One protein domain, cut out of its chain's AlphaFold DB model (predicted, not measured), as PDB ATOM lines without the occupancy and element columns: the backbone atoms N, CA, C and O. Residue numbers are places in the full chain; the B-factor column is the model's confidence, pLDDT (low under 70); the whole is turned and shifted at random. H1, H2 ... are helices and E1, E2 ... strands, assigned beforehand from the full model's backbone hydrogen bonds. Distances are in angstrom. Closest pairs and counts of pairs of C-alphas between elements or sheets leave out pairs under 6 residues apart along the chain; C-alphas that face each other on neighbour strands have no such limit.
ATOM      1  N   PHE A   4     180.831 150.623 161.646       96.19
ATOM      2  CA  PHE A   4     181.061 149.540 160.699       96.19
ATOM      3  C   PHE A   4     182.423 149.747 160.053       96.19
ATOM      4  O   PHE A   4     182.685 150.818 159.509       96.19
ATOM      5  N   VAL A   5     183.293 148.740 160.107       95.44
ATOM      6  CA  VAL A   5     184.595 148.773 159.431       95.44
ATOM      7  C   VAL A   5     184.571 147.763 158.292       95.44
ATOM      8  O   VAL A   5     184.394 146.572 158.530       95.44
ATOM      9  N   ILE A   6     184.721 148.247 157.059       95.25
ATOM     10  CA  ILE A   6     184.590 147.449 155.836       95.25
ATOM     11  C   ILE A   6     185.922 147.485 155.078       95.25
ATOM     12  O   ILE A   6     186.218 148.481 154.414       95.25
ATOM     13  N   PRO A   7     186.756 146.435 155.154       94.38
ATOM     14  CA  PRO A   7     187.886 146.299 154.246       94.38
ATOM     15  C   PRO A   7     187.383 145.964 152.839       94.38
ATOM     16  O   PRO A   7     186.466 145.161 152.670       94.38
ATOM     17  N   SER A   8     187.979 146.577 151.820       94.44
ATOM     18  CA  SER A   8     187.614 146.322 150.430       94.44
ATOM     19  C   SER A   8     188.831 146.377 149.511       94.44
ATOM     20  O   SER A   8     189.628 147.317 149.571       94.44
ATOM     21  N   LYS A   9     188.953 145.361 148.652       94.19
ATOM     22  CA  LYS A   9     189.974 145.238 147.612       94.19
ATOM     23  C   LYS A   9     189.278 145.034 146.270       94.19
ATOM     24  O   LYS A   9     188.541 144.066 146.118       94.19
ATOM     25  N   ASN A  10     189.543 145.920 145.314       94.38
ATOM     26  CA  ASN A  10     188.911 145.967 143.993       94.38
ATOM     27  C   ASN A  10     187.375 145.970 144.085       94.38
ATOM     28  O   ASN A  10     186.735 145.001 143.663       94.38
ATOM     29  N   PRO A  11     186.775 147.009 144.694       96.31
ATOM     30  CA  PRO A  11     185.334 147.051 144.888       96.31
ATOM     31  C   PRO A  11     184.579 147.081 143.560       96.31
ATOM     32  O   PRO A  11     185.096 147.456 142.509       96.31
ATOM     33  N   THR A  12     183.307 146.720 143.659       97.25
ATOM     34  CA  THR A  12     182.306 146.873 142.607       97.25
ATOM     35  C   THR A  12     181.091 147.604 143.181       97.25
ATOM     36  O   THR A  12     181.108 148.059 144.331       97.25
ATOM     37  N   ASN A  13     179.991 147.653 142.429       97.19
ATOM     38  CA  ASN A  13     178.707 148.169 142.904       97.19
ATOM     39  C   ASN A  13     178.224 147.511 144.212       97.19
ATOM     40  O   ASN A  13     177.502 148.144 144.973       97.19
ATOM     41  N   ILE A  14     178.676 146.290 144.517       97.25
ATOM     42  CA  ILE A  14     178.346 145.587 145.765       97.25
ATOM     43  C   ILE A  14     178.729 146.420 146.998       97.25
ATOM     44  O   ILE A  14     177.993 146.422 147.983       97.25
ATOM     45  N   LEU A  15     179.850 147.154 146.955       97.19
ATOM     46  CA  LEU A  15     180.255 148.028 148.062       97.19
ATOM     47  C   LEU A  15     179.241 149.159 148.270       97.19
ATOM     48  O   LEU A  15     178.858 149.452 149.401       97.19
ATOM     49  N   VAL A  16     178.792 149.770 147.174       97.31
ATOM     50  CA  VAL A  16     177.815 150.863 147.186       97.31
ATOM     51  C   VAL A  16     176.475 150.370 147.730       97.31
ATOM     52  O   VAL A  16     175.888 151.009 148.605       97.31
ATOM     53  N   ASP A  17     176.016 149.212 147.260       97.75
ATOM     54  CA  ASP A  17     174.751 148.614 147.688       97.75
ATOM     55  C   ASP A  17     174.790 148.231 149.175       97.75
ATOM     56  O   ASP A  17     173.846 148.508 149.916       97.75
ATOM     57  N   LEU A  18     175.916 147.693 149.655       97.44
ATOM     58  CA  LEU A  18     176.121 147.406 151.074       97.44
ATOM     59  C   LEU A  18     176.056 148.676 151.936       97.44
ATOM     60  O   LEU A  18     175.380 148.682 152.965       97.44
ATOM     61  N   VAL A  19     176.737 149.752 151.526       96.75
ATOM     62  CA  VAL A  19     176.722 151.032 152.256       96.75
ATOM     63  C   VAL A  19     175.300 151.583 152.354       96.75
ATOM     64  O   VAL A  19     174.888 151.994 153.440       96.75
ATOM     65  N   LYS A  20     174.520 151.523 151.266       96.00
ATOM     66  CA  LYS A  20     173.106 151.930 151.265       96.00
ATOM     67  C   LYS A  20     172.284 151.126 152.274       96.00
ATOM     68  O   LYS A  20     171.623 151.719 153.122       96.00
ATOM     69  N   ILE A  21     172.393 149.797 152.254       96.56
ATOM     70  CA  ILE A  21     171.654 148.915 153.174       96.56
ATOM     71  C   ILE A  21     172.001 149.212 154.640       96.56
ATOM     72  O   ILE A  21     171.118 149.212 155.500       96.56
ATOM     73  N   ILE A  22     173.277 149.461 154.951       95.81
ATOM     74  CA  ILE A  22     173.696 149.805 156.316       95.81
ATOM     75  C   ILE A  22     173.081 151.143 156.736       95.81
ATOM     76  O   ILE A  22     172.532 151.236 157.832       95.81
ATOM     77  N   LYS A  23     173.111 152.156 155.861       94.06
ATOM     78  CA  LYS A  23     172.545 153.489 156.128       94.06
ATOM     79  C   LYS A  23     171.031 153.485 156.315       94.06
ATOM     80  O   LYS A  23     170.523 154.266 157.112       94.06
ATOM     81  N   GLU A  24     170.316 152.602 155.628       95.50
ATOM     82  CA  GLU A  24     168.874 152.411 155.835       95.50
ATOM     83  C   GLU A  24     168.546 151.846 157.226       95.50
ATOM     84  O   GLU A  24     167.440 152.031 157.730       95.50
ATOM     85  N   LYS A  25     169.496 151.142 157.856       95.69
ATOM     86  CA  LYS A  25     169.291 150.422 159.121       95.69
ATOM     87  C   LYS A  25     169.979 151.068 160.322       95.69
ATOM     88  O   LYS A  25     169.623 150.747 161.454       95.69
ATOM     89  N   SER A  26     170.966 151.930 160.100       94.19
ATOM     90  CA  SER A  26     171.736 152.583 161.156       94.19
ATOM     91  C   SER A  26     172.247 153.962 160.732       94.19
ATOM     92  O   SER A  26     172.581 154.208 159.574       94.19
ATOM     93  N   SER A  27     172.349 154.860 161.713       92.88
ATOM     94  CA  SER A  27     173.015 156.160 161.593       92.88
ATOM     95  C   SER A  27     174.489 156.130 162.018       92.88
ATOM     96  O   SER A  27     175.163 157.158 161.914       92.88
ATOM     97  N   ASP A  28     174.991 154.978 162.482       95.19
ATOM     98  CA  ASP A  28     176.383 154.796 162.892       95.19
ATOM     99  C   ASP A  28     177.360 155.074 161.738       95.19
ATOM    100  O   ASP A  28     177.041 154.967 160.550       95.19
ATOM    101  N   LYS A  29     178.596 155.419 162.104       95.25
ATOM    102  CA  LYS A  29     179.657 155.731 161.144       95.25
ATOM    103  C   LYS A  29     180.085 154.482 160.372       95.25
ATOM    104  O   LYS A  29     180.271 153.414 160.957       95.25
ATOM    105  N   ILE A  30     180.338 154.643 159.077       97.38
ATOM    106  CA  ILE A  30     180.920 153.605 158.222       97.38
ATOM    107  C   ILE A  30     182.348 154.021 157.868       97.38
ATOM    108  O   ILE A  30     182.590 155.127 157.389       97.38
ATOM    109  N   ILE A  31     183.308 153.142 158.123       96.19
ATOM    110  CA  ILE A  31     184.718 153.328 157.793       96.19
ATOM    111  C   ILE A  31     185.096 152.253 156.782       96.19
ATOM    112  O   ILE A  31     185.090 151.065 157.091       96.19
ATOM    113  N   ILE A  32     185.441 152.668 155.575       95.75
ATOM    114  CA  ILE A  32     185.838 151.776 154.493       95.75
ATOM    115  C   ILE A  32     187.351 151.862 154.351       95.75
ATOM    116  O   ILE A  32     187.913 152.951 154.285       95.75
ATOM    117  N   ILE A  33     188.022 150.718 154.308       94.50
ATOM    118  CA  ILE A  33     189.474 150.641 154.151       94.50
ATOM    119  C   ILE A  33     189.759 150.134 152.742       94.50
ATOM    120  O   ILE A  33     189.406 149.002 152.415       94.50
ATOM    121  N   ASN A  34     190.401 150.961 151.914       92.88
ATOM    122  CA  ASN A  34     190.924 150.502 150.631       92.88
ATOM    123  C   ASN A  34     192.188 149.664 150.882       92.88
ATOM    124  O   ASN A  34     193.254 150.217 151.160       92.88
ATOM    125  N   ASP A  35     192.064 148.345 150.765       89.12
ATOM    126  CA  ASP A  35     193.120 147.361 151.034       89.12
ATOM    127  C   ASP A  35     193.994 147.088 149.793       89.12
ATOM    128  O   ASP A  35     194.198 145.954 149.352       89.12
ATOM    129  N   GLY A  36     194.484 148.172 149.181       88.19
ATOM    130  CA  GLY A  36     195.338 148.126 147.992       88.19
ATOM    131  C   GLY A  36     194.602 147.701 146.722       88.19
ATOM    132  O   GLY A  36     195.072 146.821 146.004       88.19
ATOM    133  N   SER A  37     193.439 148.300 146.473       90.62
ATOM    134  CA  SER A  37     192.704 148.155 145.215       90.62
ATOM    135  C   SER A  37     193.445 148.841 144.073       90.62
ATOM    136  O   SER A  37     193.843 149.999 144.200       90.62
ATOM    137  N   GLU A  38     193.563 148.143 142.950       90.81
ATOM    138  CA  GLU A  38     194.074 148.688 141.685       90.81
ATOM    139  C   GLU A  38     192.926 149.029 140.725       90.81
ATOM    140  O   GLU A  38     193.070 149.895 139.869       90.81
ATOM    141  N   ASN A  39     191.769 148.380 140.904       93.31
ATOM    142  CA  ASN A  39     190.562 148.567 140.100       93.31
ATOM    143  C   ASN A  39     189.390 149.046 140.967       93.31
ATOM    144  O   ASN A  39     189.406 148.876 142.189       93.31
ATOM    145  N   GLY A  40     188.355 149.607 140.336       93.31
ATOM    146  CA  GLY A  40     187.113 149.984 141.015       93.31
ATOM    147  C   GLY A  40     187.240 151.200 141.936       93.31
ATOM    148  O   GLY A  40     186.445 151.371 142.858       93.31
ATOM    149  N   LEU A  41     188.254 152.048 141.742       92.88
ATOM    150  CA  LEU A  41     188.483 153.213 142.602       92.88
ATOM    151  C   LEU A  41     187.280 154.169 142.624       92.88
ATOM    152  O   LEU A  41     186.977 154.748 143.666       92.88
ATOM    153  N   GLU A  42     186.536 154.233 141.523       95.06
ATOM    154  CA  GLU A  42     185.299 154.991 141.379       95.06
ATOM    155  C   GLU A  42     184.213 154.580 142.386       95.06
ATOM    156  O   GLU A  42     183.417 155.419 142.802       95.06
ATOM    157  N   PHE A  43     184.186 153.322 142.840       96.12
ATOM    158  CA  PHE A  43     183.205 152.878 143.836       96.12
ATOM    159  C   PHE A  43     183.528 153.403 145.235       96.12
ATOM    160  O   PHE A  43     182.610 153.605 146.027       96.12
ATOM    161  N   PHE A  44     184.804 153.666 145.544       94.31
ATOM    162  CA  PHE A  44     185.174 154.371 146.775       94.31
ATOM    163  C   PHE A  44     184.760 155.842 146.729       94.31
ATOM    164  O   PHE A  44     184.317 156.379 147.743       94.31
ATOM    165  N   ASP A  45     184.882 156.484 145.568       92.31
ATOM    166  CA  ASP A  45     184.468 157.877 145.399       92.31
ATOM    167  C   ASP A  45     182.936 158.010 145.496       92.31
ATOM    168  O   ASP A  45     182.443 158.883 146.203       92.31
ATOM    169  N   GLN A  46     182.172 157.068 144.927       94.50
ATOM    170  CA  GLN A  46     180.707 157.039 145.060       94.50
ATOM    171  C   GLN A  46     180.232 156.929 146.516       94.50
ATOM    172  O   GLN A  46     179.273 157.585 146.917       94.50
ATOM    173  N   VAL A  47     180.883 156.102 147.339       94.25
ATOM    174  CA  VAL A  47     180.494 155.970 148.755       94.25
ATOM    175  C   VAL A  47     180.986 157.134 149.615       94.25
ATOM    176  O   VAL A  47     180.391 157.386 150.659       94.25
ATOM    177  N   LEU A  48     182.020 157.874 149.190       90.44
ATOM    178  CA  LEU A  48     182.469 159.100 149.869       90.44
ATOM    179  C   LEU A  48     181.429 160.222 149.816       90.44
ATOM    180  O   LEU A  48     181.390 161.044 150.727       90.44
ATOM    181  N   GLU A  49     180.572 160.246 148.794       87.75
ATOM    182  CA  GLU A  49     179.464 161.207 148.692       87.75
ATOM    183  C   GLU A  49     178.358 160.954 149.734       87.75
ATOM    184  O   GLU A  49     177.479 161.790 149.938       87.75
ATOM    185  N   THR A  50     178.393 159.808 150.422       89.50
ATOM    186  CA  THR A  50     177.390 159.430 151.421       89.50
ATOM    187  C   THR A  50     177.749 159.968 152.810       89.50
ATOM    188  O   THR A  50     178.859 159.792 153.312       89.50
ATOM    189  N   GLU A  51     176.775 160.575 153.492       90.31
ATOM    190  CA  GLU A  51     176.955 161.111 154.845       90.31
ATOM    191  C   GLU A  51     177.378 160.026 155.856       90.31
ATOM    192  O   GLU A  51     176.813 158.926 155.903       90.31
ATOM    193  N   ASN A  52     178.316 160.373 156.744       91.12
ATOM    194  CA  ASN A  52     178.894 159.499 157.773       91.12
ATOM    195  C   ASN A  52     179.666 158.287 157.224       91.12
ATOM    196  O   ASN A  52     179.880 157.313 157.950       91.12
ATOM    197  N   VAL A  53     180.146 158.376 155.981       94.81
ATOM    198  CA  VAL A  53     181.119 157.445 155.405       94.81
ATOM    199  C   VAL A  53     182.508 158.081 155.402       94.81
ATOM    200  O   VAL A  53     182.686 159.249 155.069       94.81
ATOM    201  N   LEU A  54     183.516 157.307 155.795       94.31
ATOM    202  CA  LEU A  54     184.923 157.675 155.697       94.31
ATOM    203  C   LEU A  54     185.661 156.590 154.922       94.31
ATOM    204  O   LEU A  54     185.678 155.444 155.360       94.31
ATOM    205  N   VAL A  55     186.326 156.952 153.826       93.56
ATOM    206  CA  VAL A  55     187.232 156.037 153.123       93.56
ATOM    207  C   VAL A  55     188.672 156.329 153.528       93.56
ATOM    208  O   VAL A  55     189.200 157.414 153.289       93.56
ATOM    209  N   LEU A  56     189.327 155.338 154.122       91.50
ATOM    210  CA  LEU A  56     190.749 155.355 154.422       91.50
ATOM    211  C   LEU A  56     191.506 154.736 153.246       91.50
ATOM    212  O   LEU A  56     191.459 153.525 153.018       91.50
ATOM    213  N   LYS A  57     192.222 155.578 152.497       79.62
ATOM    214  CA  LYS A  57     193.145 155.130 151.449       79.62
ATOM    215  C   LYS A  57     194.414 154.612 152.123       79.62
ATOM    216  O   LYS A  57     195.162 155.391 152.712       79.62
ATOM    217  N   HIS A  58     194.649 153.303 152.083       67.00
ATOM    218  CA  HIS A  58     195.887 152.747 152.611       67.00
ATOM    219  C   HIS A  58     197.000 152.945 151.574       67.00
ATOM    220  O   HIS A  58     196.937 152.399 150.478       67.00
TER     221      HIS A  58
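This is residues 4 to 58 of the 70 residues of an uncharacterized protein of Francisella endosymbiont of Amblyomma maculatum (UniProt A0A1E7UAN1). A small, slightly warped sheet of three parallel strands, E1, E2 and E3, has two helices, H1 and H2, side by side over one face, while its other face is bare. The chain goes strand, helix, strand, helix, strand, and each helix runs back over the sheet between two neighbour strands. The printed part has 55 residues, with two named helices and three named strands in the order E1, H1, E2, H2, E3; the sheet's order is E1, E2, E3, and the class is mixed, helices and strands. The whole is compact, with a radius of gyration of the C-alphas of 10.1 A, and its outline is elongated, spanning 30 by 19 by 16 A.

E1, residues 4 to 8, is an edge strand and the parallel neighbour of E2, residues 29 to 34, at 17 degrees; N 6 and O 31 are within hydrogen-bond range at 2.8 A. H1, residues 13 to 25, is on the sheet at a height of 10.4 A; it lies over E2 and only just not over E1, on which 2 of its C-alphas fall. It runs along the strands, at 9 degrees to E2 on the local plane, and the closest C-alphas of H1 and E2 are those of Val 19 and Ile 30, 7.7 A apart. E1, H1 and E2 make a strand-helix-strand unit, two parallel neighbour strands with a helix between them in the chain, and its crossover is right-handed. E3, residues 53 to 57, is the other edge strand, parallel to E2 at 22 degrees, with N 54 and O 30 within hydrogen-bond range at 2.9 A. H2, residues 41 to 48, is on the same face as H1 at a height of 9.3 A; it lies over E2 and only just not over E3, on which 2 of its C-alphas fall. It runs along the strands, at 11 degrees to E2 on the local plane. E2, H2 and E3 make a second strand-helix-strand unit, and its crossover is right-handed too. H1 and H2 touch at a shallow tilt of 12 degrees and run the same way; their closest C-alphas, those of Val 16 and Val 47, are 6.0 A apart. In H1 and H2 every O i to N i+4 pair is within hydrogen-bond range.

E1 begins at C-alpha 4, at (181.061, 149.540, 160.699), and is 12.6 A long. H1, from Asn 13 to Lys 25, measures 18.9 A, and E2, from Lys 29 to Asn 34, 16.3 A. H2, from Leu 41 at (188.483, 153.213, 142.602) to Leu 48, measures 11.1 A. E3 is 12.9 A long and ends at C-alpha 57, at (193.145, 155.130, 151.449).

The two C-alphas farthest apart, those of Lys 25 and Glu 38, are 30.4 A apart. The printed part has no cut and no long link; E2 to H2, with 6 residues between, is a short link and the others are tight. The mean pLDDT of the printed part is 93.5, and residue 58 alone is under 70.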